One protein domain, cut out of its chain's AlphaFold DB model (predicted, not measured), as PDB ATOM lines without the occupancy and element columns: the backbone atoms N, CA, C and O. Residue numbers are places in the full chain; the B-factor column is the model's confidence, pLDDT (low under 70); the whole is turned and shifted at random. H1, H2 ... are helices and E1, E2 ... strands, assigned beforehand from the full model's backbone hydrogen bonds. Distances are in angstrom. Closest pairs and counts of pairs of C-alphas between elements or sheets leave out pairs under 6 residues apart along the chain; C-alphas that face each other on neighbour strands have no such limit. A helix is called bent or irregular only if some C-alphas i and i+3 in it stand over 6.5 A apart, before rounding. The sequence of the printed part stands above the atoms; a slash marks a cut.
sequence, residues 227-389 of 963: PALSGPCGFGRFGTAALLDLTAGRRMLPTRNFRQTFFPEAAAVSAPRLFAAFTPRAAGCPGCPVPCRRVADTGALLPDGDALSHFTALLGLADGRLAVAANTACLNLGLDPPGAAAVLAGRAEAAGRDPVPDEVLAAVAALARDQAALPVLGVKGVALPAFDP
ATOM      1  N   PRO A 227      55.521  23.003 -12.188       85.19
ATOM      2  CA  PRO A 227      56.030  24.331 -11.814       85.19
ATOM      3  C   PRO A 227      54.935  25.274 -11.326       85.19
ATOM      4  O   PRO A 227      55.119  25.995 -10.349       85.19
ATOM      5  N   ALA A 228      53.763  25.209 -11.962       90.62
ATOM      6  CA  ALA A 228      52.617  26.031 -11.598       90.62
ATOM      7  C   ALA A 228      52.079  25.708 -10.197       90.62
ATOM      8  O   ALA A 228      51.540  26.590  -9.536       90.62
ATOM      9  N   LEU A 229      52.230  24.464  -9.727       92.00
ATOM     10  CA  LEU A 229      51.769  24.049  -8.403       92.00
ATOM     11  C   LEU A 229      52.881  24.165  -7.358       92.00
ATOM     12  O   LEU A 229      52.712  24.898  -6.388       92.00
ATOM     13  N   SER A 230      54.009  23.488  -7.569       89.94
ATOM     14  CA  SER A 230      55.056  23.285  -6.556       89.94
ATOM     15  C   SER A 230      56.377  23.991  -6.876       89.94
ATOM     16  O   SER A 230      57.325  23.883  -6.106       89.94
ATOM     17  N   GLY A 231      56.471  24.694  -8.010       88.06
ATOM     18  CA  GLY A 231      57.693  25.394  -8.406       88.06
ATOM     19  C   GLY A 231      57.974  26.657  -7.577       88.06
ATOM     20  O   GLY A 231      57.112  27.120  -6.825       88.06
ATOM     21  N   PRO A 232      59.148  27.292  -7.765       87.62
ATOM     22  CA  PRO A 232      59.565  28.473  -6.998       87.62
ATOM     23  C   PRO A 232      58.635  29.687  -7.123       87.62
ATOM     24  O   PRO A 232      58.602  30.516  -6.216       87.62
ATOM     25  N   CYS A 233      57.895  29.781  -8.234       90.94
ATOM     26  CA  CYS A 233      56.872  30.800  -8.500       90.94
ATOM     27  C   CYS A 233      55.437  30.246  -8.379       90.94
ATOM     28  O   CYS A 233      54.482  30.951  -8.689       90.94
ATOM     29  N   GLY A 234      55.276  28.980  -7.988       92.25
ATOM     30  CA  GLY A 234      54.018  28.244  -8.063       92.25
ATOM     31  C   GLY A 234      52.992  28.619  -6.993       92.25
ATOM     32  O   GLY A 234      53.261  29.341  -6.027       92.25
ATOM     33  N   PHE A 235      51.789  28.066  -7.136       95.44
ATOM     34  CA  PHE A 235      50.648  28.339  -6.258       95.44
ATOM     35  C   PHE A 235      50.865  27.844  -4.828       95.44
ATOM     36  O   PHE A 235      50.326  28.424  -3.888       95.44
ATOM     37  N   GLY A 236      51.696  26.818  -4.645       93.50
ATOM     38  CA  GLY A 236      52.130  26.333  -3.343       93.50
ATOM     39  C   GLY A 236      53.005  27.328  -2.585       93.50
ATOM     40  O   GLY A 236      53.102  27.189  -1.369       93.50
ATOM     41  N   ARG A 237      53.574  28.350  -3.254       92.50
ATOM     42  CA  ARG A 237      54.322  29.461  -2.637       92.50
ATOM     43  C   ARG A 237      53.550  30.776  -2.637       92.50
ATOM     44  O   ARG A 237      53.468  31.380  -1.574       92.50
ATOM     45  N   PHE A 238      52.957  31.192  -3.750       95.25
ATOM     46  CA  PHE A 238      52.338  32.519  -3.882       95.25
ATOM     47  C   PHE A 238      50.805  32.503  -3.986       95.25
ATOM     48  O   PHE A 238      50.181  33.552  -4.126       95.25
ATOM     49  N   GLY A 239      50.169  31.329  -3.920       95.19
ATOM     50  CA  GLY A 239      48.768  31.188  -4.313       95.19
ATOM     51  C   GLY A 239      48.560  31.549  -5.786       95.19
ATOM     52  O   GLY A 239      49.509  31.688  -6.557       95.19
ATOM     53  N   THR A 240      47.309  31.741  -6.204       95.50
ATOM     54  CA  THR A 240      47.024  32.180  -7.583       95.50
ATOM     55  C   THR A 240      47.391  33.646  -7.835       95.50
ATOM     56  O   THR A 240      47.362  34.071  -8.985       95.50
ATOM     57  N   ALA A 241      47.801  34.407  -6.810       96.56
ATOM     58  CA  ALA A 241      48.364  35.750  -6.975       96.56
ATOM     59  C   ALA A 241      49.628  35.752  -7.859       96.56
ATOM     60  O   ALA A 241      49.903  36.746  -8.526       96.56
ATOM     61  N   ALA A 242      50.332  34.615  -7.961       95.62
ATOM     62  CA  ALA A 242      51.418  34.409  -8.924       95.62
ATOM     63  C   ALA A 242      51.020  34.708 -10.383       95.62
ATOM     64  O   ALA A 242      51.868  35.052 -11.204       95.62
ATOM     65  N   LEU A 243      49.731  34.576 -10.726       95.75
ATOM     66  CA  LEU A 243      49.226  34.819 -12.080       95.75
ATOM     67  C   LEU A 243      49.225  36.304 -12.467       95.75
ATOM     68  O   LEU A 243      49.089  36.601 -13.654       95.75
ATOM     69  N   LEU A 244      49.387  37.232 -11.517       96.00
ATOM     70  CA  LEU A 244      49.418  38.666 -11.814       96.00
ATOM     71  C   LEU A 244      50.569  39.012 -12.771       96.00
ATOM     72  O   LEU A 244      50.333  39.579 -13.835       96.00
ATOM     73  N   ASP A 245      51.793  38.586 -12.453       94.00
ATOM     74  CA  ASP A 245      52.967  38.837 -13.302       94.00
ATOM     75  C   ASP A 245      52.819  38.157 -14.668       94.00
ATOM     76  O   ASP A 245      53.134  38.740 -15.708       94.00
ATOM     77  N   LEU A 246      52.267  36.939 -14.680       92.38
ATOM     78  CA  LEU A 246      52.044  36.184 -15.909       92.38
ATOM     79  C   LEU A 246      51.036  36.880 -16.835       92.38
ATOM     80  O   LEU A 246      51.243  36.945 -18.047       92.38
ATOM     81  N   THR A 247      49.936  37.396 -16.284       94.00
ATOM     82  CA  THR A 247      48.914  38.126 -17.051       94.00
ATOM     83  C   THR A 247      49.413  39.501 -17.488       94.00
ATOM     84  O   THR A 247      49.172  39.888 -18.635       94.00
ATOM     85  N   ALA A 248      50.185  40.200 -16.652       93.50
ATOM     86  CA  ALA A 248      50.831  41.463 -17.002       93.50
ATOM     87  C   ALA A 248      51.805  41.296 -18.180       93.50
ATOM     88  O   ALA A 248      51.665  41.975 -19.203       93.50
ATOM     89  N   GLY A 249      52.727  40.329 -18.090       89.94
ATOM     90  CA  GLY A 249      53.709  40.031 -19.141       89.94
ATOM     91  C   GLY A 249      53.071  39.606 -20.466       89.94
ATOM     92  O   GLY A 249      53.643  39.794 -21.539       89.94
ATOM     93  N   ARG A 250      51.837  39.099 -20.414       90.38
ATOM     94  CA  ARG A 250      51.073  38.641 -21.577       90.38
ATOM     95  C   ARG A 250      50.091  39.644 -22.153       90.38
ATOM     96  O   ARG A 250      49.387  39.267 -23.097       90.38
ATOM     97  N   ARG A 251      50.058  40.874 -21.623       93.62
ATOM     98  CA  ARG A 251      49.075  41.915 -21.975       93.62
ATOM     99  C   ARG A 251      47.641  41.399 -21.808       93.62
ATOM    100  O   ARG A 251      46.824  41.489 -22.717       93.62
ATOM    101  N   MET A 252      47.381  40.773 -20.662       95.50
ATOM    102  CA  MET A 252      46.092  40.183 -20.286       95.50
ATOM    103  C   MET A 252      45.595  40.651 -18.917       95.50
ATOM    104  O   MET A 252      44.592  40.130 -18.435       95.50
ATOM    105  N   LEU A 253      46.285  41.594 -18.277       96.88
ATOM    106  CA  LEU A 253      45.894  42.102 -16.969       96.88
ATOM    107  C   LEU A 253      44.794  43.163 -17.157       96.88
ATOM    108  O   LEU A 253      45.083  44.225 -17.723       96.88
ATOM    109  N   PRO A 254      43.541  42.907 -16.739       97.06
ATOM    110  CA  PRO A 254      42.463  43.861 -16.947       97.06
ATOM    111  C   PRO A 254      42.737  45.145 -16.169       97.06
ATOM    112  O   PRO A 254      42.945  45.123 -14.960       97.06
ATOM    113  N   THR A 255      42.760  46.267 -16.883       97.38
ATOM    114  CA  THR A 255      43.184  47.556 -16.334       97.38
ATOM    115  C   THR A 255      42.128  48.620 -16.598       97.38
ATOM    116  O   THR A 255      41.653  48.737 -17.733       97.38
ATOM    117  N   ARG A 256      41.764  49.389 -15.558       96.25
ATOM    118  CA  ARG A 256      40.734  50.447 -15.601       96.25
ATOM    119  C   ARG A 256      39.435  49.951 -16.243       96.25
ATOM    120  O   ARG A 256      39.094  50.348 -17.355       96.25
ATOM    121  N   ASN A 257      38.767  49.018 -15.565       96.62
ATOM    122  CA  ASN A 257      37.535  48.366 -16.027       96.62
ATOM    123  C   ASN A 257      37.652  47.757 -17.446       96.62
ATOM    124  O   ASN A 257      36.828  48.002 -18.321       96.62
ATOM    125  N   PHE A 258      38.718  46.987 -17.704       96.81
ATOM    126  CA  PHE A 258      39.035  46.373 -19.010       96.81
ATOM    127  C   PHE A 258      39.209  47.362 -20.183       96.81
ATOM    128  O   PHE A 258      39.319  46.940 -21.338       96.81
ATOM    129  N   ARG A 259      39.314  48.674 -19.950       95.44
ATOM    130  CA  ARG A 259      39.653  49.629 -21.022       95.44
ATOM    131  C   ARG A 259      41.060  49.394 -21.568       95.44
ATOM    132  O   ARG A 259      41.324  49.657 -22.739       95.44
ATOM    133  N   GLN A 260      41.949  48.865 -20.733       95.81
ATOM    134  CA  GLN A 260      43.337  48.560 -21.057       95.81
ATOM    135  C   GLN A 260      43.688  47.122 -20.647       95.81
ATOM    136  O   GLN A 260      43.049  46.534 -19.775       95.81
ATOM    137  N   THR A 261      44.717  46.564 -21.282       95.19
ATOM    138  CA  THR A 261      45.212  45.192 -21.047       95.19
ATOM    139  C   THR A 261      46.558  45.151 -20.318       95.19
ATOM    140  O   THR A 261      47.205  44.102 -20.221       95.19
ATOM    141  N   PHE A 262      47.029  46.315 -19.873       94.31
ATOM    142  CA  PHE A 262      48.335  46.492 -19.269       94.31
ATOM    143  C   PHE A 262      48.294  47.573 -18.202       94.31
ATOM    144  O   PHE A 262      47.832  48.683 -18.465       94.31
ATOM    145  N   PHE A 263      48.866  47.240 -17.050       96.62
ATOM    146  CA  PHE A 263      49.039  48.128 -15.915       96.62
ATOM    147  C   PHE A 263      50.545  48.336 -15.686       96.62
ATOM    148  O   PHE A 263      51.219  47.376 -15.297       96.62
ATOM    149  N   PRO A 264      51.098  49.529 -15.978       95.50
ATOM    150  CA  PRO A 264      52.530  49.807 -15.825       95.50
ATOM    151  C   PRO A 264      53.077  49.487 -14.427       95.50
ATOM    152  O   PRO A 264      54.198  49.001 -14.292       95.50
ATOM    153  N   GLU A 265      52.266  49.698 -13.397       96.50
ATOM    154  CA  GLU A 265      52.619  49.555 -11.989       96.50
ATOM    155  C   GLU A 265      52.413  48.127 -11.447       96.50
ATOM    156  O   GLU A 265      52.569  47.894 -10.249       96.50
ATOM    157  N   ALA A 266      52.106  47.138 -12.301       95.75
ATOM    158  CA  ALA A 266      51.841  45.755 -11.878       95.75
ATOM    159  C   ALA A 266      52.967  45.154 -11.014       95.75
ATOM    160  O   ALA A 266      52.694  44.439 -10.052       95.75
ATOM    161  N   ALA A 267      54.227  45.496 -11.304       93.69
ATOM    162  CA  ALA A 267      55.379  45.024 -10.536       93.69
ATOM    163  C   ALA A 267      55.386  45.515  -9.074       93.69
ATOM    164  O   ALA A 267      55.950  44.842  -8.214       93.69
ATOM    165  N   ALA A 268      54.761  46.661  -8.770       95.38
ATOM    166  CA  ALA A 268      54.671  47.201  -7.410       95.38
ATOM    167  C   ALA A 268      53.676  46.424  -6.532       95.38
ATOM    168  O   ALA A 268      53.796  46.417  -5.308       95.38
ATOM    169  N   VAL A 269      52.723  45.738  -7.163       96.19
ATOM    170  CA  VAL A 269      51.657  44.962  -6.514       96.19
ATOM    171  C   VAL A 269      51.773  43.461  -6.799       96.19
ATOM    172  O   VAL A 269      50.809  42.718  -6.626       96.19
ATOM    173  N   SER A 270      52.950  42.998  -7.233       95.56
ATOM    174  CA  SER A 270      53.207  41.582  -7.501       95.56
ATOM    175  C   SER A 270      53.092  40.730  -6.235       95.56
ATOM    176  O   SER A 270      53.235  41.212  -5.106       95.56
ATOM    177  N   ALA A 271      52.861  39.424  -6.403       95.81
ATOM    178  CA  ALA A 271      52.772  38.515  -5.264       95.81
ATOM    179  C   ALA A 271      54.036  38.540  -4.373       95.81
ATOM    180  O   ALA A 271      53.876  38.638  -3.155       95.81
ATOM    181  N   PRO A 272      55.275  38.556  -4.911       95.75
ATOM    182  CA  PRO A 272      56.469  38.731  -4.085       95.75
ATOM    183  C   PRO A 272      56.485  40.024  -3.264       95.75
ATOM    184  O   PRO A 272      56.874  39.993  -2.096       95.75
ATOM    185  N   ARG A 273      56.007  41.148  -3.820       95.00
ATOM    186  CA  ARG A 273      55.910  42.423  -3.087       95.00
ATOM    187  C   ARG A 273      54.910  42.349  -1.939       95.00
ATOM    188  O   ARG A 273      55.227  42.789  -0.837       95.00
ATOM    189  N   LEU A 274      53.742  41.742  -2.163       94.44
ATOM    190  CA  LEU A 274      52.776  41.499  -1.085       94.44
ATOM    191  C   LEU A 274      53.375  40.607   0.009       94.44
ATOM    192  O   LEU A 274      53.189  40.869   1.192       94.44
ATOM    193  N   PHE A 275      54.122  39.571  -0.366       94.00
ATOM    194  CA  PHE A 275      54.734  38.659   0.600       94.00
ATOM    195  C   PHE A 275      55.802  39.339   1.448       94.00
ATOM    196  O   PHE A 275      55.828  39.128   2.657       94.00
ATOM    197  N   ALA A 276      56.632  40.188   0.844       93.81
ATOM    198  CA  ALA A 276      57.597  40.995   1.581       93.81
ATOM    199  C   ALA A 276      56.908  41.970   2.555       93.81
ATOM    200  O   ALA A 276      57.421  42.218   3.640       93.81
ATOM    201  N   ALA A 277      55.734  42.499   2.193       94.00
ATOM    202  CA  ALA A 277      55.006  43.472   3.006       94.00
ATOM    203  C   ALA A 277      54.190  42.870   4.167       94.00
ATOM    204  O   ALA A 277      53.863  43.606   5.102       94.00
ATOM    205  N   PHE A 278      53.824  41.584   4.090       95.19
ATOM    206  CA  PHE A 278      52.883  40.933   5.019       95.19
ATOM    207  C   PHE A 278      53.376  39.615   5.639       95.19
ATOM    208  O   PHE A 278      52.642  39.045   6.444       95.19
ATOM    209  N   THR A 279      54.544  39.104   5.226       93.56
ATOM    210  CA  THR A 279      55.180  37.873   5.749       93.56
ATOM    211  C   THR A 279      54.205  36.709   5.999       93.56
ATOM    212  O   THR A 279      54.189  36.124   7.078       93.56
ATOM    213  N   PRO A 280      53.352  36.351   5.022       95.38
ATOM    214  CA  PRO A 280      52.213  35.480   5.275       95.38
ATOM    215  C   PRO A 280      52.617  34.018   5.480       95.38
ATOM    216  O   PRO A 280      53.467  33.475   4.769       95.38
ATOM    217  N   ARG A 281      51.888  33.325   6.357       95.31
ATOM    218  CA  ARG A 281      51.968  31.869   6.510       95.31
ATOM    219  C   ARG A 281      51.061  31.139   5.520       95.31
ATOM    220  O   ARG A 281      50.019  31.643   5.083       95.31
ATOM    221  N   ALA A 282      51.453  29.917   5.173       95.12
ATOM    222  CA  ALA A 282      50.680  29.062   4.286       95.12
ATOM    223  C   ALA A 282      49.453  28.456   4.990       95.12
ATOM    224  O   ALA A 282      49.522  28.042   6.145       95.12
ATOM    225  N   ALA A 283      48.336  28.380   4.266       94.62
ATOM    226  CA  ALA A 283      47.115  27.690   4.667       94.62
ATOM    227  C   ALA A 283      46.499  26.978   3.448       94.62
ATOM    228  O   ALA A 283      46.716  27.374   2.297       94.62
ATOM    229  N   GLY A 284      45.730  25.917   3.672       93.38
ATOM    230  CA  GLY A 284      45.136  25.142   2.586       93.38
ATOM    231  C   GLY A 284      44.107  24.131   3.067       93.38
ATOM    232  O   GLY A 284      43.841  24.021   4.260       93.38
ATOM    233  N   CYS A 285      43.539  23.388   2.117       95.25
ATOM    234  CA  CYS A 285      42.603  22.311   2.421       95.25
ATOM    235  C   CYS A 285      43.307  21.163   3.179       95.25
ATOM    236  O   CYS A 285      44.517  20.972   2.994       95.25
ATOM    237  N   PRO A 286      42.575  20.356   3.968       91.31
ATOM    238  CA  PRO A 286      43.159  19.264   4.748       91.31
ATOM    239  C   PRO A 286      43.992  18.290   3.899       91.31
ATOM    240  O   PRO A 286      43.522  17.775   2.885       91.31
ATOM    241  N   GLY A 287      45.239  18.038   4.313       87.62
ATOM    242  CA  GLY A 287      46.148  17.092   3.648       87.62
ATOM    243  C   GLY A 287      46.607  17.499   2.240       87.62
ATOM    244  O   GLY A 287      47.129  16.664   1.502       87.62
ATOM    245  N   CYS A 288      46.398  18.752   1.825       91.88
ATOM    246  CA  CYS A 288      46.805  19.213   0.502       91.88
ATOM    247  C   CYS A 288      48.310  19.556   0.464       91.88
ATOM    248  O   CYS A 288      48.741  20.417   1.230       91.88
ATOM    249  N   PRO A 289      49.102  18.993  -0.475       91.81
ATOM    250  CA  PRO A 289      50.518  19.346  -0.633       91.81
ATOM    251  C   PRO A 289      50.747  20.729  -1.271       91.81
ATOM    252  O   PRO A 289      51.882  21.177  -1.377       91.81
ATOM    253  N   VAL A 290      49.683  21.418  -1.706       94.56
ATOM    254  CA  VAL A 290      49.739  22.744  -2.346       94.56
ATOM    255  C   VAL A 290      48.878  23.723  -1.536       94.56
ATOM    256  O   VAL A 290      47.753  24.038  -1.939       94.56
ATOM    257  N   PRO A 291      49.350  24.198  -0.367       93.81
ATOM    258  CA  PRO A 291      48.600  25.151   0.441       93.81
ATOM    259  C   PRO A 291      48.544  26.490  -0.300       93.81
ATOM    260  O   PRO A 291      49.485  27.272  -0.258       93.81
ATOM    261  N   CYS A 292      47.462  26.739  -1.040       95.00
ATOM    262  CA  CYS A 292      47.358  27.876  -1.961       95.00
ATOM    263  C   CYS A 292      46.854  29.180  -1.319       95.00
ATOM    264  O   CYS A 292      46.811  30.207  -1.996       95.00
ATOM    265  N   ARG A 293      46.453  29.164  -0.040       95.94
ATOM    266  CA  ARG A 293      45.972  30.344   0.696       95.94
ATOM    267  C   ARG A 293      47.066  30.923   1.586       95.94
ATOM    268  O   ARG A 293      47.974  30.211   2.019       95.94
ATOM    269  N   ARG A 294      47.005  32.230   1.833       96.00
ATOM    270  CA  ARG A 294      48.051  32.991   2.524       96.00
ATOM    271  C   ARG A 294      47.438  33.890   3.569       96.00
ATOM    272  O   ARG A 294      46.586  34.704   3.237       96.00
ATOM    273  N   VAL A 295      47.864  33.711   4.810       95.38
ATOM    274  CA  VAL A 295      47.309  34.411   5.967       95.38
ATOM    275  C   VAL A 295      48.427  35.244   6.576       95.38
ATOM    276  O   VAL A 295      49.473  34.694   6.909       95.38
ATOM    277  N   ALA A 296      48.236  36.555   6.664       95.06
ATOM    278  CA  ALA A 296      49.151  37.449   7.368       95.06
ATOM    279  C   ALA A 296      49.079  37.219   8.886       95.06
ATOM    280  O   ALA A 296      48.112  36.638   9.386       95.06
ATOM    281  N   ASP A 297      50.048  37.741   9.633       90.88
ATOM    282  CA  ASP A 297      50.081  37.620  11.100       90.88
ATOM    283  C   ASP A 297      48.879  38.286  11.784       90.88
ATOM    284  O   ASP A 297      48.428  37.850  12.840       90.88
ATOM    285  N   THR A 298      48.281  39.284  11.132       89.62
ATOM    286  CA  THR A 298      47.034  39.931  11.569       89.62
ATOM    287  C   THR A 298      45.790  39.049  11.406       89.62
ATOM    288  O   THR A 298      44.689  39.468  11.754       89.62
ATOM    289  N   GLY A 299      45.926  37.856  10.819       89.81
ATOM    290  CA  GLY A 299      44.816  36.988  10.425       89.81
ATOM    291  C   GLY A 299      44.184  37.352   9.076       89.81
ATOM    292  O   GLY A 299      43.319  36.621   8.596       89.81
ATOM    293  N   ALA A 300      44.621  38.441   8.432       92.69
ATOM    294  CA  ALA A 300      44.113  38.843   7.125       92.69
ATOM    295  C   ALA A 300      44.479  37.818   6.042       92.69
ATOM    296  O   ALA A 300      45.642  37.437   5.886       92.69
ATOM    297  N   LEU A 301      43.489  37.400   5.254       94.75
ATOM    298  CA  LEU A 301      43.727  36.574   4.078       94.75
ATOM    299  C   LEU A 301      44.229  37.466   2.938       94.75
ATOM    300  O   LEU A 301      43.531  38.393   2.512       94.75
ATOM    301  N   LEU A 302      45.418  37.176   2.416       96.44
ATOM    302  CA  LEU A 302      45.918  37.857   1.226       96.44
ATOM    303  C   LEU A 302      45.006  37.549   0.024       96.44
ATOM    304  O   LEU A 302      44.489  36.429  -0.088       96.44
ATOM    305  N   PRO A 303      44.810  38.522  -0.882       97.12
ATOM    306  CA  PRO A 303      43.966  38.342  -2.049       97.12
ATOM    307  C   PRO A 303      44.528  37.250  -2.964       97.12
ATOM    308  O   PRO A 303      45.741  37.118  -3.146       97.12
ATOM    309  N   ASP A 304      43.632  36.468  -3.563       95.38
ATOM    310  CA  ASP A 304      44.003  35.606  -4.681       95.38
ATOM    311  C   ASP A 304      44.205  36.413  -5.970       95.38
ATOM    312  O   ASP A 304      44.026  37.629  -5.986       95.38
ATOM    313  N   GLY A 305      44.614  35.749  -7.057       95.81
ATOM    314  CA  GLY A 305      44.940  36.438  -8.309       95.81
ATOM    315  C   GLY A 305      43.798  37.293  -8.864       95.81
ATOM    316  O   GLY A 305      44.054  38.381  -9.380       95.81
ATOM    317  N   ASP A 306      42.549  36.848  -8.696       96.25
ATOM    318  CA  ASP A 306      41.389  37.618  -9.138       96.25
ATOM    319  C   ASP A 306      41.197  38.869  -8.284       96.25
ATOM    320  O   ASP A 306      41.158  39.975  -8.825       96.25
ATOM    321  N   ALA A 307      41.120  38.703  -6.961       97.44
ATOM    322  CA  ALA A 307      40.931  39.816  -6.036       97.44
ATOM    323  C   ALA A 307      42.085  40.832  -6.114       97.44
ATOM    324  O   ALA A 307      41.835  42.036  -6.120       97.44
ATOM    325  N   LEU A 308      43.332  40.363  -6.236       98.12
ATOM    326  CA  LEU A 308      44.515  41.221  -6.324       98.12
ATOM    327  C   LEU A 308      44.468  42.077  -7.585       98.12
ATOM    328  O   LEU A 308      44.570  43.296  -7.497       98.12
ATOM    329  N   SER A 309      44.257  41.457  -8.747       97.88
ATOM    330  CA  SER A 309      44.117  42.166 -10.024       97.88
ATOM    331  C   SER A 309      42.970  43.178  -9.995       97.88
ATOM    332  O   SER A 309      43.120  44.311 -10.451       97.88
ATOM    333  N   HIS A 310      41.836  42.804  -9.400       98.19
ATOM    334  CA  HIS A 310      40.652  43.649  -9.394       98.19
ATOM    335  C   HIS A 310      40.776  44.858  -8.462       98.19
ATOM    336  O   HIS A 310      40.438  45.967  -8.863       98.19
ATOM    337  N   PHE A 311      41.293  44.689  -7.246       98.56
ATOM    338  CA  PHE A 311      41.500  45.829  -6.348       98.56
ATOM    339  C   PHE A 311      42.714  46.686  -6.712       98.56
ATOM    340  O   PHE A 311      42.850  47.780  -6.171       98.56
ATOM    341  N   THR A 312      43.564  46.218  -7.631       98.38
ATOM    342  CA  THR A 312      44.700  46.989  -8.141       98.38
ATOM    343  C   THR A 312      44.453  47.468  -9.572       98.38
ATOM    344  O   THR A 312      43.810  48.496  -9.778       98.38
ATOM    345  N   ALA A 313      44.900  46.714 -10.574       98.12
ATOM    346  CA  ALA A 313      44.871  47.079 -11.985       98.12
ATOM    347  C   ALA A 313      43.471  47.447 -12.500       98.12
ATOM    348  O   ALA A 313      43.327  48.456 -13.197       98.12
ATOM    349  N   LEU A 314      42.421  46.697 -12.139       98.25
ATOM    350  CA  LEU A 314      41.067  46.989 -12.631       98.25
ATOM    351  C   LEU A 314      40.555  48.347 -12.129       98.25
ATOM    352  O   LEU A 314      39.911  49.057 -12.901       98.25
ATOM    353  N   LEU A 315      40.868  48.716 -10.884       98.06
ATOM    354  CA  LEU A 315      40.582  50.044 -10.328       98.06
ATOM    355  C   LEU A 315      41.626  51.100 -10.729       98.06
ATOM    356  O   LEU A 315      41.383  52.287 -10.555       98.06
ATOM    357  N   GLY A 316      42.768  50.689 -11.283       97.50
ATOM    358  CA  GLY A 316      43.885  51.575 -11.604       97.50
ATOM    359  C   GLY A 316      44.686  52.023 -10.377       97.50
ATOM    360  O   GLY A 316      45.249  53.113 -10.403       97.50
ATOM    361  N   LEU A 317      44.730  51.209  -9.317       97.56
ATOM    362  CA  LEU A 317      45.368  51.530  -8.038       97.56
ATOM    363  C   LEU A 317      46.591  50.636  -7.788       97.56
ATOM    364  O   LEU A 317      46.483  49.414  -7.749       97.56
ATOM    365  N   ALA A 318      47.765  51.226  -7.574       96.94
ATOM    366  CA  ALA A 318      49.002  50.490  -7.294       96.94
ATOM    367  C   ALA A 318      49.227  50.266  -5.783       96.94
ATOM    368  O   ALA A 318      50.341  50.422  -5.289       96.94
ATOM    369  N   ASP A 319      48.170  49.920  -5.039       97.38
ATOM    370  CA  ASP A 319      48.222  49.762  -3.582       97.38
ATOM    371  C   ASP A 319      47.861  48.331  -3.148       97.38
ATOM    372  O   ASP A 319      46.695  47.939  -3.039       97.38
ATOM    373  N   GLY A 320      48.896  47.537  -2.866       96.56
ATOM    374  CA  GLY A 320      48.739  46.169  -2.377       96.56
ATOM    375  C   GLY A 320      48.177  46.083  -0.953       96.56
ATOM    376  O   GLY A 320      47.515  45.099  -0.626       96.56
ATOM    377  N   ARG A 321      48.396  47.097  -0.100       97.19
ATOM    378  CA  ARG A 321      47.861  47.106   1.272       97.19
ATOM    379  C   ARG A 321      46.363  47.371   1.258       97.19
ATOM    380  O   ARG A 321      45.620  46.655   1.931       97.19
ATOM    381  N   LEU A 322      45.921  48.320   0.435       98.00
ATOM    382  CA  LEU A 322      44.504  48.559   0.187       98.00
ATOM    383  C   LEU A 322      43.826  47.320  -0.404       98.00
ATOM    384  O   LEU A 322      42.748  46.949   0.053       98.00
ATOM    385  N   ALA A 323      44.468  46.627  -1.350       98.19
ATOM    386  CA  ALA A 323      43.928  45.388  -1.908       98.19
ATOM    387  C   ALA A 323      43.720  44.294  -0.839       98.19
ATOM    388  O   ALA A 323      42.684  43.626  -0.834       98.19
ATOM    389  N   VAL A 324      44.659  44.134   0.104       98.12
ATOM    390  CA  VAL A 324      44.513  43.208   1.247       98.12
ATOM    391  C   VAL A 324      43.384  43.647   2.184       98.12
ATOM    392  O   VAL A 324      42.574  42.810   2.595       98.12
ATOM    393  N   ALA A 325      43.293  44.940   2.500       98.00
ATOM    394  CA  ALA A 325      42.249  45.482   3.368       98.00
ATOM    395  C   ALA A 325      40.850  45.319   2.748       98.00
ATOM    396  O   ALA A 325      39.932  44.829   3.407       98.00
ATOM    397  N   ALA A 326      40.698  45.649   1.464       98.44
ATOM    398  CA  ALA A 326      39.443  45.518   0.732       98.44
ATOM    399  C   ALA A 326      39.019  44.051   0.584       98.44
ATOM    400  O   ALA A 326      37.861  43.721   0.835       98.44
ATOM    401  N   ASN A 327      39.959  43.147   0.278       98.19
ATOM    402  CA  ASN A 327      39.697  41.709   0.271       98.19
ATOM    403  C   ASN A 327      39.217  41.221   1.646       98.19
ATOM    404  O   ASN A 327      38.209  40.522   1.737       98.19
ATOM    405  N   THR A 328      39.890  41.635   2.721       97.44
ATOM    406  CA  THR A 328      39.508  41.274   4.095       97.44
ATOM    407  C   THR A 328      38.104  41.777   4.436       97.44
ATOM    408  O   THR A 328      37.294  41.020   4.973       97.44
ATOM    409  N   ALA A 329      37.775  43.020   4.071       97.94
ATOM    410  CA  ALA A 329      36.444  43.587   4.265       97.94
ATOM    411  C   ALA A 329      35.371  42.805   3.491       97.94
ATOM    412  O   ALA A 329      34.363  42.409   4.079       97.94
ATOM    413  N   CYS A 330      35.601  42.511   2.206       98.19
ATOM    414  CA  CYS A 330      34.690  41.703   1.393       98.19
ATOM    415  C   CYS A 330      34.451  40.323   2.010       98.19
ATOM    416  O   CYS A 330      33.301  39.931   2.202       98.19
ATOM    417  N   LEU A 331      35.518  39.603   2.369       97.50
ATOM    418  CA  LEU A 331      35.401  38.262   2.937       97.50
ATOM    419  C   LEU A 331      34.707  38.273   4.300       97.50
ATOM    420  O   LEU A 331      33.889  37.397   4.546       97.50
ATOM    421  N   ASN A 332      34.951  39.267   5.158       97.75
ATOM    422  CA  ASN A 332      34.239  39.375   6.434       97.75
ATOM    423  C   ASN A 332      32.742  39.687   6.241       97.75
ATOM    424  O   ASN A 332      31.901  39.177   6.979       97.75
ATOM    425  N   LEU A 333      32.390  40.485   5.229       98.06
ATOM    426  CA  LEU A 333      30.999  40.798   4.880       98.06
ATOM    427  C   LEU A 333      30.288  39.655   4.130       98.06
ATOM    428  O   LEU A 333      29.056  39.639   4.068       98.06
ATOM    429  N   GLY A 334      31.037  38.702   3.572       97.69
ATOM    430  CA  GLY A 334      30.510  37.658   2.690       97.69
ATOM    431  C   GLY A 334      30.192  38.164   1.282       97.69
ATOM    432  O   GLY A 334      29.214  37.719   0.688       97.69
ATOM    433  N   LEU A 335      30.985  39.100   0.758       97.00
ATOM    434  CA  LEU A 335      30.901  39.632  -0.609       97.00
ATOM    435  C   LEU A 335      31.972  39.018  -1.513       97.00
ATOM    436  O   LEU A 335      33.102  38.824  -1.071       97.00
ATOM    437  N   ASP A 336      31.637  38.778  -2.784       96.94
ATOM    438  CA  ASP A 336      32.600  38.415  -3.828       96.94
ATOM    439  C   ASP A 336      33.616  39.553  -4.044       96.94
ATOM    440  O   ASP A 336      33.230  40.602  -4.573       96.94
ATOM    441  N   PRO A 337      34.901  39.387  -3.670       97.38
ATOM    442  CA  PRO A 337      35.870  40.481  -3.727       97.38
ATOM    443  C   PRO A 337      36.067  41.091  -5.137       97.38
ATOM    444  O   PRO A 337      35.911  42.306  -5.279       97.38
ATOM    445  N   PRO A 338      36.334  40.319  -6.213       97.00
ATOM    446  CA  PRO A 338      36.425  40.886  -7.561       97.00
ATOM    447  C   PRO A 338      35.088  41.403  -8.092       97.00
ATOM    448  O   PRO A 338      35.081  42.412  -8.790       97.00
ATOM    449  N   GLY A 339      33.961  40.778  -7.741       97.00
ATOM    450  CA  GLY A 339      32.633  41.304  -8.056       97.00
ATOM    451  C   GLY A 339      32.415  42.706  -7.483       97.00
ATOM    452  O   GLY A 339      31.985  43.605  -8.206       97.00
ATOM    453  N   ALA A 340      32.787  42.920  -6.217       97.62
ATOM    454  CA  ALA A 340      32.720  44.226  -5.574       97.62
ATOM    455  C   ALA A 340      33.602  45.253  -6.299       97.62
ATOM    456  O   ALA A 340      33.109  46.300  -6.713       97.62
ATOM    457  N   ALA A 341      34.874  44.930  -6.538       98.12
ATOM    458  CA  ALA A 341      35.792  45.798  -7.273       98.12
ATOM    459  C   ALA A 341      35.303  46.126  -8.698       98.12
ATOM    460  O   ALA A 341      35.389  47.275  -9.120       98.12
ATOM    461  N   ALA A 342      34.727  45.162  -9.423       97.81
ATOM    462  CA  ALA A 342      34.170  45.387 -10.757       97.81
ATOM    463  C   ALA A 342      32.947  46.321 -10.741       97.81
ATOM    464  O   ALA A 342      32.794  47.152 -11.638       97.81
ATOM    465  N   VAL A 343      32.095  46.238  -9.712       97.75
ATOM    466  CA  VAL A 343      31.001  47.205  -9.515       97.75
ATOM    467  C   VAL A 343      31.552  48.601  -9.243       97.75
ATOM    468  O   VAL A 343      31.073  49.567  -9.837       97.75
ATOM    469  N   LEU A 344      32.569  48.725  -8.385       97.75
ATOM    470  CA  LEU A 344      33.207  50.013  -8.099       97.75
ATOM    471  C   LEU A 344      33.855  50.615  -9.353       97.75
ATOM    472  O   LEU A 344      33.638  51.791  -9.638       97.75
ATOM    473  N   ALA A 345      34.572  49.804 -10.135       97.81
ATOM    474  CA  ALA A 345      35.195  50.220 -11.388       97.81
ATOM    475  C   ALA A 345      34.148  50.731 -12.395       97.81
ATOM    476  O   ALA A 345      34.292  51.824 -12.939       97.81
ATOM    477  N   GLY A 346      33.055  49.982 -12.581       97.00
ATOM    478  CA  GLY A 346      31.960  50.382 -13.467       97.00
ATOM    479  C   GLY A 346      31.232  51.648 -13.001       97.00
ATOM    480  O   GLY A 346      30.868  52.479 -13.828       97.00
ATOM    481  N   ARG A 347      31.050  51.835 -11.685       96.19
ATOM    482  CA  ARG A 347      30.459  53.059 -11.112       96.19
ATOM    483  C   ARG A 347      31.343  54.282 -11.310       96.19
ATOM    484  O   ARG A 347      30.829  55.338 -11.663       96.19
ATOM    485  N   ALA A 348      32.647  54.140 -11.086       95.94
ATOM    486  CA  ALA A 348      33.611  55.210 -11.311       95.94
ATOM    487  C   ALA A 348      33.623  55.621 -12.793       95.94
ATOM    488  O   ALA A 348      33.458  56.799 -13.107       95.94
ATOM    489  N   GLU A 349      33.674  54.638 -13.701       95.94
ATOM    490  CA  GLU A 349      33.615  54.882 -15.144       95.94
ATOM    491  C   GLU A 349      32.312  55.569 -15.570       95.94
ATOM    492  O   GLU A 349      32.359  56.563 -16.293       95.94
ATOM    493  N   ALA A 350      31.157  55.105 -15.084       95.25
ATOM    494  CA  ALA A 350      29.864  55.729 -15.374       95.25
ATOM    495  C   ALA A 350      29.767  57.174 -14.853       95.25
ATOM    496  O   ALA A 350      29.089  58.002 -15.456       95.25
ATOM    497  N   ALA A 351      30.461  57.484 -13.755       95.69
ATOM    498  CA  ALA A 351      30.567  58.831 -13.202       95.69
ATOM    499  C   ALA A 351      31.660  59.688 -13.872       95.69
ATOM    500  O   ALA A 351      31.838  60.843 -13.492       95.69
ATOM    501  N   GLY A 352      32.405  59.148 -14.844       95.62
ATOM    502  CA  GLY A 352      33.481  59.864 -15.534       95.62
ATOM    503  C   GLY A 352      34.681  60.201 -14.644       95.62
ATOM    504  O   GLY A 352      35.404  61.148 -14.947       95.62
ATOM    505  N   ARG A 353      34.891  59.453 -13.553       94.62
ATOM    506  CA  ARG A 353      35.990  59.663 -12.597       94.62
ATOM    507  C   ARG A 353      36.800  58.391 -12.387       94.62
ATOM    508  O   ARG A 353      36.299  57.288 -12.585       94.62
ATOM    509  N   ASP A 354      38.028  58.546 -11.912       91.56
ATOM    510  CA  ASP A 354      38.824  57.411 -11.456       91.56
ATOM    511  C   ASP A 354      38.440  57.019 -10.009       91.56
ATOM    512  O   ASP A 354      37.972  57.865  -9.231       91.56
ATOM    513  N   PRO A 355      38.591  55.737  -9.625       94.62
ATOM    514  CA  PRO A 355      38.476  55.311  -8.233       94.62
ATOM    515  C   PRO A 355      39.484  56.038  -7.330       94.62
ATOM    516  O   PRO A 355      40.649  56.192  -7.689       94.62
ATOM    517  N   VAL A 356      39.047  56.442  -6.135       94.75
ATOM    518  CA  VAL A 356      39.891  57.113  -5.133       94.75
ATOM    519  C   VAL A 356      40.219  56.117  -4.012       94.75
ATOM    520  O   VAL A 356      39.276  55.545  -3.459       94.75
ATOM    521  N   PRO A 357      41.502  55.900  -3.650       95.94
ATOM    522  CA  PRO A 357      41.911  54.923  -2.634       95.94
ATOM    523  C   PRO A 357      41.125  54.995  -1.318       95.94
ATOM    524  O   PRO A 357      40.587  53.983  -0.867       95.94
ATOM    525  N   ASP A 358      40.985  56.198  -0.757       95.94
ATOM    526  CA  ASP A 358      40.357  56.421   0.553       95.94
ATOM    527  C   ASP A 358      38.849  56.108   0.566       95.94
ATOM    528  O   ASP A 358      38.267  55.831   1.614       95.94
ATOM    529  N   GLU A 359      38.202  56.088  -0.603       96.50
ATOM    530  CA  GLU A 359      36.775  55.773  -0.734       96.50
ATOM    531  C   GLU A 359      36.505  54.264  -0.822       96.50
ATOM    532  O   GLU A 359      35.379  53.824  -0.568       96.50
ATOM    533  N   VAL A 360      37.506  53.449  -1.188       97.75
ATOM    534  CA  VAL A 360      37.297  52.042  -1.577       97.75
ATOM    535  C   VAL A 360      36.670  51.226  -0.449       97.75
ATOM    536  O   VAL A 360      35.699  50.508  -0.682       97.75
ATOM    537  N   LEU A 361      37.178  51.340   0.782       98.19
ATOM    538  CA  LEU A 361      36.680  50.544   1.911       98.19
ATOM    539  C   LEU A 361      35.242  50.919   2.293       98.19
ATOM    540  O   LEU A 361      34.412  50.034   2.521       98.19
ATOM    541  N   ALA A 362      34.927  52.216   2.310       97.81
ATOM    542  CA  ALA A 362      33.572  52.695   2.566       97.81
ATOM    543  C   ALA A 362      32.602  52.228   1.466       97.81
ATOM    544  O   ALA A 362      31.494  51.767   1.758       97.81
ATOM    545  N   ALA A 363      33.039  52.269   0.206       97.12
ATOM    546  CA  ALA A 363      32.249  51.807  -0.925       97.12
ATOM    547  C   ALA A 363      32.008  50.285  -0.889       97.12
ATOM    548  O   ALA A 363      30.885  49.841  -1.128       97.12
ATOM    549  N   VAL A 364      33.012  49.480  -0.514       97.69
ATOM    550  CA  VAL A 364      32.856  48.032  -0.276       97.69
ATOM    551  C   VAL A 364      31.823  47.761   0.821       97.69
ATOM    552  O   VAL A 364      30.942  46.921   0.638       97.69
ATOM    553  N   ALA A 365      31.882  48.488   1.939       96.88
ATOM    554  CA  ALA A 365      30.915  48.330   3.023       96.88
ATOM    555  C   ALA A 365      29.480  48.662   2.575       96.88
ATOM    556  O   ALA A 365      28.534  47.971   2.960       96.88
ATOM    557  N   ALA A 366      29.308  49.678   1.724       96.81
ATOM    558  CA  ALA A 366      28.005  50.042   1.170       96.81
ATOM    559  C   ALA A 366      27.414  48.941   0.266       96.81
ATOM    560  O   ALA A 366      26.210  48.683   0.328       96.81
ATOM    561  N   LEU A 367      28.249  48.239  -0.513       96.25
ATOM    562  CA  LEU A 367      27.809  47.153  -1.401       96.25
ATOM    563  C   LEU A 367      27.169  45.969  -0.660       96.25
ATOM    564  O   LEU A 367      26.349  45.260  -1.243       96.25
ATOM    565  N   ALA A 368      27.479  45.767   0.625       93.31
ATOM    566  CA  ALA A 368      26.888  44.686   1.416       93.31
ATOM    567  C   ALA A 368      25.361  44.791   1.526       93.31
ATOM    568  O   ALA A 368      24.693  43.770   1.663       93.31
ATOM    569  N   ARG A 369      24.810  46.009   1.457       93.81
ATOM    570  CA  ARG A 369      23.363  46.269   1.531       93.81
ATOM    571  C   ARG A 369      22.730  46.563   0.172       93.81
ATOM    572  O   ARG A 369      21.526  46.777   0.093       93.81
ATOM    573  N   ASP A 370      23.528  46.578  -0.888       93.31
ATOM    574  CA  ASP A 370      23.063  46.898  -2.228       93.31
ATOM    575  C   ASP A 370      22.614  45.632  -2.965       93.31
ATOM    576  O   ASP A 370      23.420  44.809  -3.407       93.31
ATOM    577  N   GLN A 371      21.299  45.475  -3.093       90.06
ATOM    578  CA  GLN A 371      20.684  44.325  -3.760       90.06
ATOM    579  C   GLN A 371      20.727  44.430  -5.293       90.06
ATOM    580  O   GLN A 371      20.569  43.424  -5.988       90.06
ATOM    581  N   ALA A 372      20.942  45.634  -5.833       88.38
ATOM    582  CA  ALA A 372      20.974  45.899  -7.268       88.38
ATOM    583  C   ALA A 372      22.398  45.865  -7.849       88.38
ATOM    584  O   ALA A 372      22.556  45.809  -9.069       88.38
ATOM    585  N   ALA A 373      23.426  45.878  -6.996       90.00
ATOM    586  CA  ALA A 373      24.823  45.847  -7.403       90.00
ATOM    587  C   ALA A 373      25.151  44.614  -8.262       90.00
ATOM    588  O   ALA A 373      25.159  43.476  -7.789       90.00
ATOM    589  N   LEU A 374      25.467  44.863  -9.533       90.25
ATOM    590  CA  LEU A 374      25.977  43.882 -10.483       90.25
ATOM    591  C   LEU A 374      27.092  44.510 -11.326       90.25
ATOM    592  O   LEU A 374      27.032  45.705 -11.630       90.25
ATOM    593  N   PRO A 375      28.117  43.730 -11.703       91.25
ATOM    594  CA  PRO A 375      29.217  44.229 -12.513       91.25
ATOM    595  C   PRO A 375      28.731  44.582 -13.921       91.25
ATOM    596  O   PRO A 375      27.984  43.818 -14.536       91.25
ATOM    597  N   VAL A 376      29.198  45.716 -14.451       88.44
ATOM    598  CA  VAL A 376      28.902  46.143 -15.832       88.44
ATOM    599  C   VAL A 376      29.541  45.177 -16.834       88.44
ATOM    600  O   VAL A 376      28.899  44.749 -17.791       88.44
ATOM    601  N   LEU A 377      30.794  44.785 -16.583       93.00
ATOM    602  CA  LEU A 377      31.500  43.759 -17.345       93.00
ATOM    603  C   LEU A 377      31.411  42.413 -16.627       93.00
ATOM    604  O   LEU A 377      32.248  42.053 -15.796       93.00
ATOM    605  N   GLY A 378      30.367  41.662 -16.962       93.56
ATOM    606  CA  GLY A 378      30.128  40.333 -16.423       93.56
ATOM    607  C   GLY A 378      29.408  39.416 -17.404       93.56
ATOM    608  O   GLY A 378      28.780  39.857 -18.364       93.56
ATOM    609  N   VAL A 379      29.479  38.115 -17.141       95.12
ATOM    610  CA  VAL A 379      28.713  37.088 -17.854       95.12
ATOM    611  C   VAL A 379      27.728  36.490 -16.862       95.12
ATOM    612  O   VAL A 379      28.114  36.084 -15.769       95.12
ATOM    613  N   LYS A 380      26.439  36.440 -17.224       93.00
ATOM    614  CA  LYS A 380      25.377  35.881 -16.362       93.00
ATOM    615  C   LYS A 380      25.313  36.537 -14.968       93.00
ATOM    616  O   LYS A 380      25.027  35.870 -13.981       93.00
ATOM    617  N   GLY A 381      25.588  37.842 -14.898       91.50
ATOM    618  CA  GLY A 381      25.558  38.620 -13.654       91.50
ATOM    619  C   GLY A 381      26.786  38.456 -12.753       91.50
ATOM    620  O   GLY A 381      26.797  39.015 -11.663       91.50
ATOM    621  N   VAL A 382      27.818  37.732 -13.193       94.88
ATOM    622  CA  VAL A 382      29.061  37.511 -12.438       94.88
ATOM    623  C   VAL A 382      30.219  38.218 -13.139       94.88
ATOM    624  O   VAL A 382      30.312  38.176 -14.368       94.88
ATOM    625  N   ALA A 383      31.093  38.870 -12.370       95.69
ATOM    626  CA  ALA A 383      32.215  39.641 -12.904       95.69
ATOM    627  C   ALA A 383      33.189  38.741 -13.673       95.69
ATOM    628  O   ALA A 383      33.413  37.586 -13.299       95.69
ATOM    629  N   LEU A 384      33.774  39.275 -14.747       96.31
ATOM    630  CA  LEU A 384      34.875  38.598 -15.428       96.31
ATOM    631  C   LEU A 384      36.074  38.422 -14.468       96.31
ATOM    632  O   LEU A 384      36.313  39.294 -13.644       96.31
ATOM    633  N   PRO A 385      36.827  37.309 -14.550       95.00
ATOM    634  CA  PRO A 385      38.019  37.084 -13.726       95.00
ATOM    635  C   PRO A 385      39.207  37.949 -14.184       95.00
ATOM    636  O   PRO A 385      39.098  38.720 -15.136       95.00
ATOM    637  N   ALA A 386      40.370  37.811 -13.536       94.06
ATOM    638  CA  ALA A 386      41.584  38.605 -13.796       94.06
ATOM    639  C   ALA A 386      42.293  38.321 -15.133       94.06
ATOM    640  O   ALA A 386      43.504  38.510 -15.262       94.06
ATOM    641  N   PHE A 387      41.549  37.875 -16.138       95.06
ATOM    642  CA  PHE A 387      42.064  37.540 -17.451       95.06
ATOM    643  C   PHE A 387      41.287  38.309 -18.504       95.06
ATOM    644  O   PHE A 387      40.099  38.063 -18.720       95.06
ATOM    645  N   ASP A 388      41.970  39.219 -19.187       96.06
ATOM    646  CA  ASP A 388      41.377  39.920 -20.311       96.06
ATOM    647  C   ASP A 388      41.119  38.943 -21.476       96.06
ATOM    648  O   ASP A 388      42.073  38.369 -22.021       96.06
ATOM    649  N   PRO A 389      39.854  38.740 -21.892       94.75
ATOM    650  CA  PRO A 389      39.510  37.744 -22.904       94.75
ATOM    651  C   PRO A 389      40.097  38.062 -24.287       94.75
ATOM    652  O   PRO A 389      40.210  37.163 -25.118       94.75
TER     653      PRO A 389
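Overview. This is residues 227 to 389 of the 963 residues of the protein "Tungsten-containing aldehyde:ferredoxin oxidoreductase" of Desulfovibrio sp. DV (UniProt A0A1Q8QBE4). Three helices, H2, H5 and H7, stand loosely side by side in a row, with H5 in the middle of the domain, and a second pair, H6 and H8, lies side by side across H5 and H7. H3 and H4 pack on H2, the small hairpin E1 E2 sits near the first part of H2, and residues 368 to 389, with no named element, wind back from H8 past H7 and H5. The printed part has 163 residues, with eight named helices and two named strands in the order H1 H2 H3 H4 E1 E2 H5 H6 H7 H8; the two strands form one antiparallel sheet. The class is mostly helix. The whole is compact, with a radius of gyration of the C-alphas of 15.0 A and a rounded outline of 44 by 33 by 30 A.

Arrangement. H1, residues 227 to 230, and H2, residues 235 to 249, touch only at the corner by their tight link, H2 with residues 235 to 237 alone; the closest C-alphas are those of Leu 229 and Phe 235, 4.9 A apart. H2 is the hub, touching four helices. With H3, residues 264 to 269, it forms a helical hairpin at a shallow tilt of 12 degrees, opposite ways; they touch through residues 244 to 248 alone of H2, closest at the C-alphas of Ala 248 and Ala 266, 6.8 A. H4, residues 271 to 278, touches residues 238 to 244 alone of H2, closest at the C-alphas of Ala 241 and Ala 271, 5.5 A, at a steep tilt of 55 degrees, opposite ways. E1, residues 281 to 283, and E2, residues 293 to 295, form an antiparallel hairpin, with N 281 and O 295 at 2.8 A and N 283 and O 293 at 2.9 A, both within hydrogen-bond range. The closest C-alphas of H2 and E2 are those of Gly 239 and Arg 293, 5.8 A apart. H5, residues 305 to 314, touches residues 239 to 244 alone of H2, closest at the C-alphas of Ala 241 and Gly 305, 3.7 A; they run the same way at a shallow tilt of 34.7 degrees, only just short of steep. H6, residues 320 to 333, touches H5 at a steep tilt of 60 degrees, closest at the C-alphas of Phe 311 and Ala 323, 5.1 A. H7, residues 337 to 350, touches H5 at a shallow tilt of 17 degrees, the same way, closest at the C-alphas of Ala 307 and Pro 338, 4.9 A. H8, residues 357 to 367, touches H6 at a shallow tilt of 13 degrees, the same way, closest at the C-alphas of Ala 326 and Leu 361, 5.9 A. H5 and H8 are apart. In H4, H6 and H7 every O i to N i+4 pair is within hydrogen-bond range; the counts are 4 of 11 in H2, 0 of 2 in H3, 5 of 6 in H5 and 5 of 7 in H8, and H1 is too short for such a pair. O i to N i+3 pairs within range number 6 of 12 in H2 and 2 of 3 in H3.

Along the chain. H1 begins at C-alpha 227, (56.030, 24.331, -11.814). H2 measures 17.7 A from first to last C-alpha, H5 12.0 A, H6 19.9 A, H7 20.1 A and H8 16.1 A. H5 begins at C-alpha 305, (44.940, 36.438, -8.309), and H8 ends at C-alpha 367, (27.809, 47.153, -1.401). H2, H3 and H8 are irregular: C-alphas 237 and 240 are 9.2 A apart, 264 and 267 7.7 A, and 358 and 361 7.1 A.

Size, cuts and confidence. The two C-alphas farthest apart are those of Gly 287 and Gly 352, 48.6 A. The printed part has no cut. The link from H2 to H3, 14 residues, is long. Residues 378 to 379 pair antiparallel with residues 382 to 383. The mean pLDDT of the printed part is 95.1, and no printed residue is under 70.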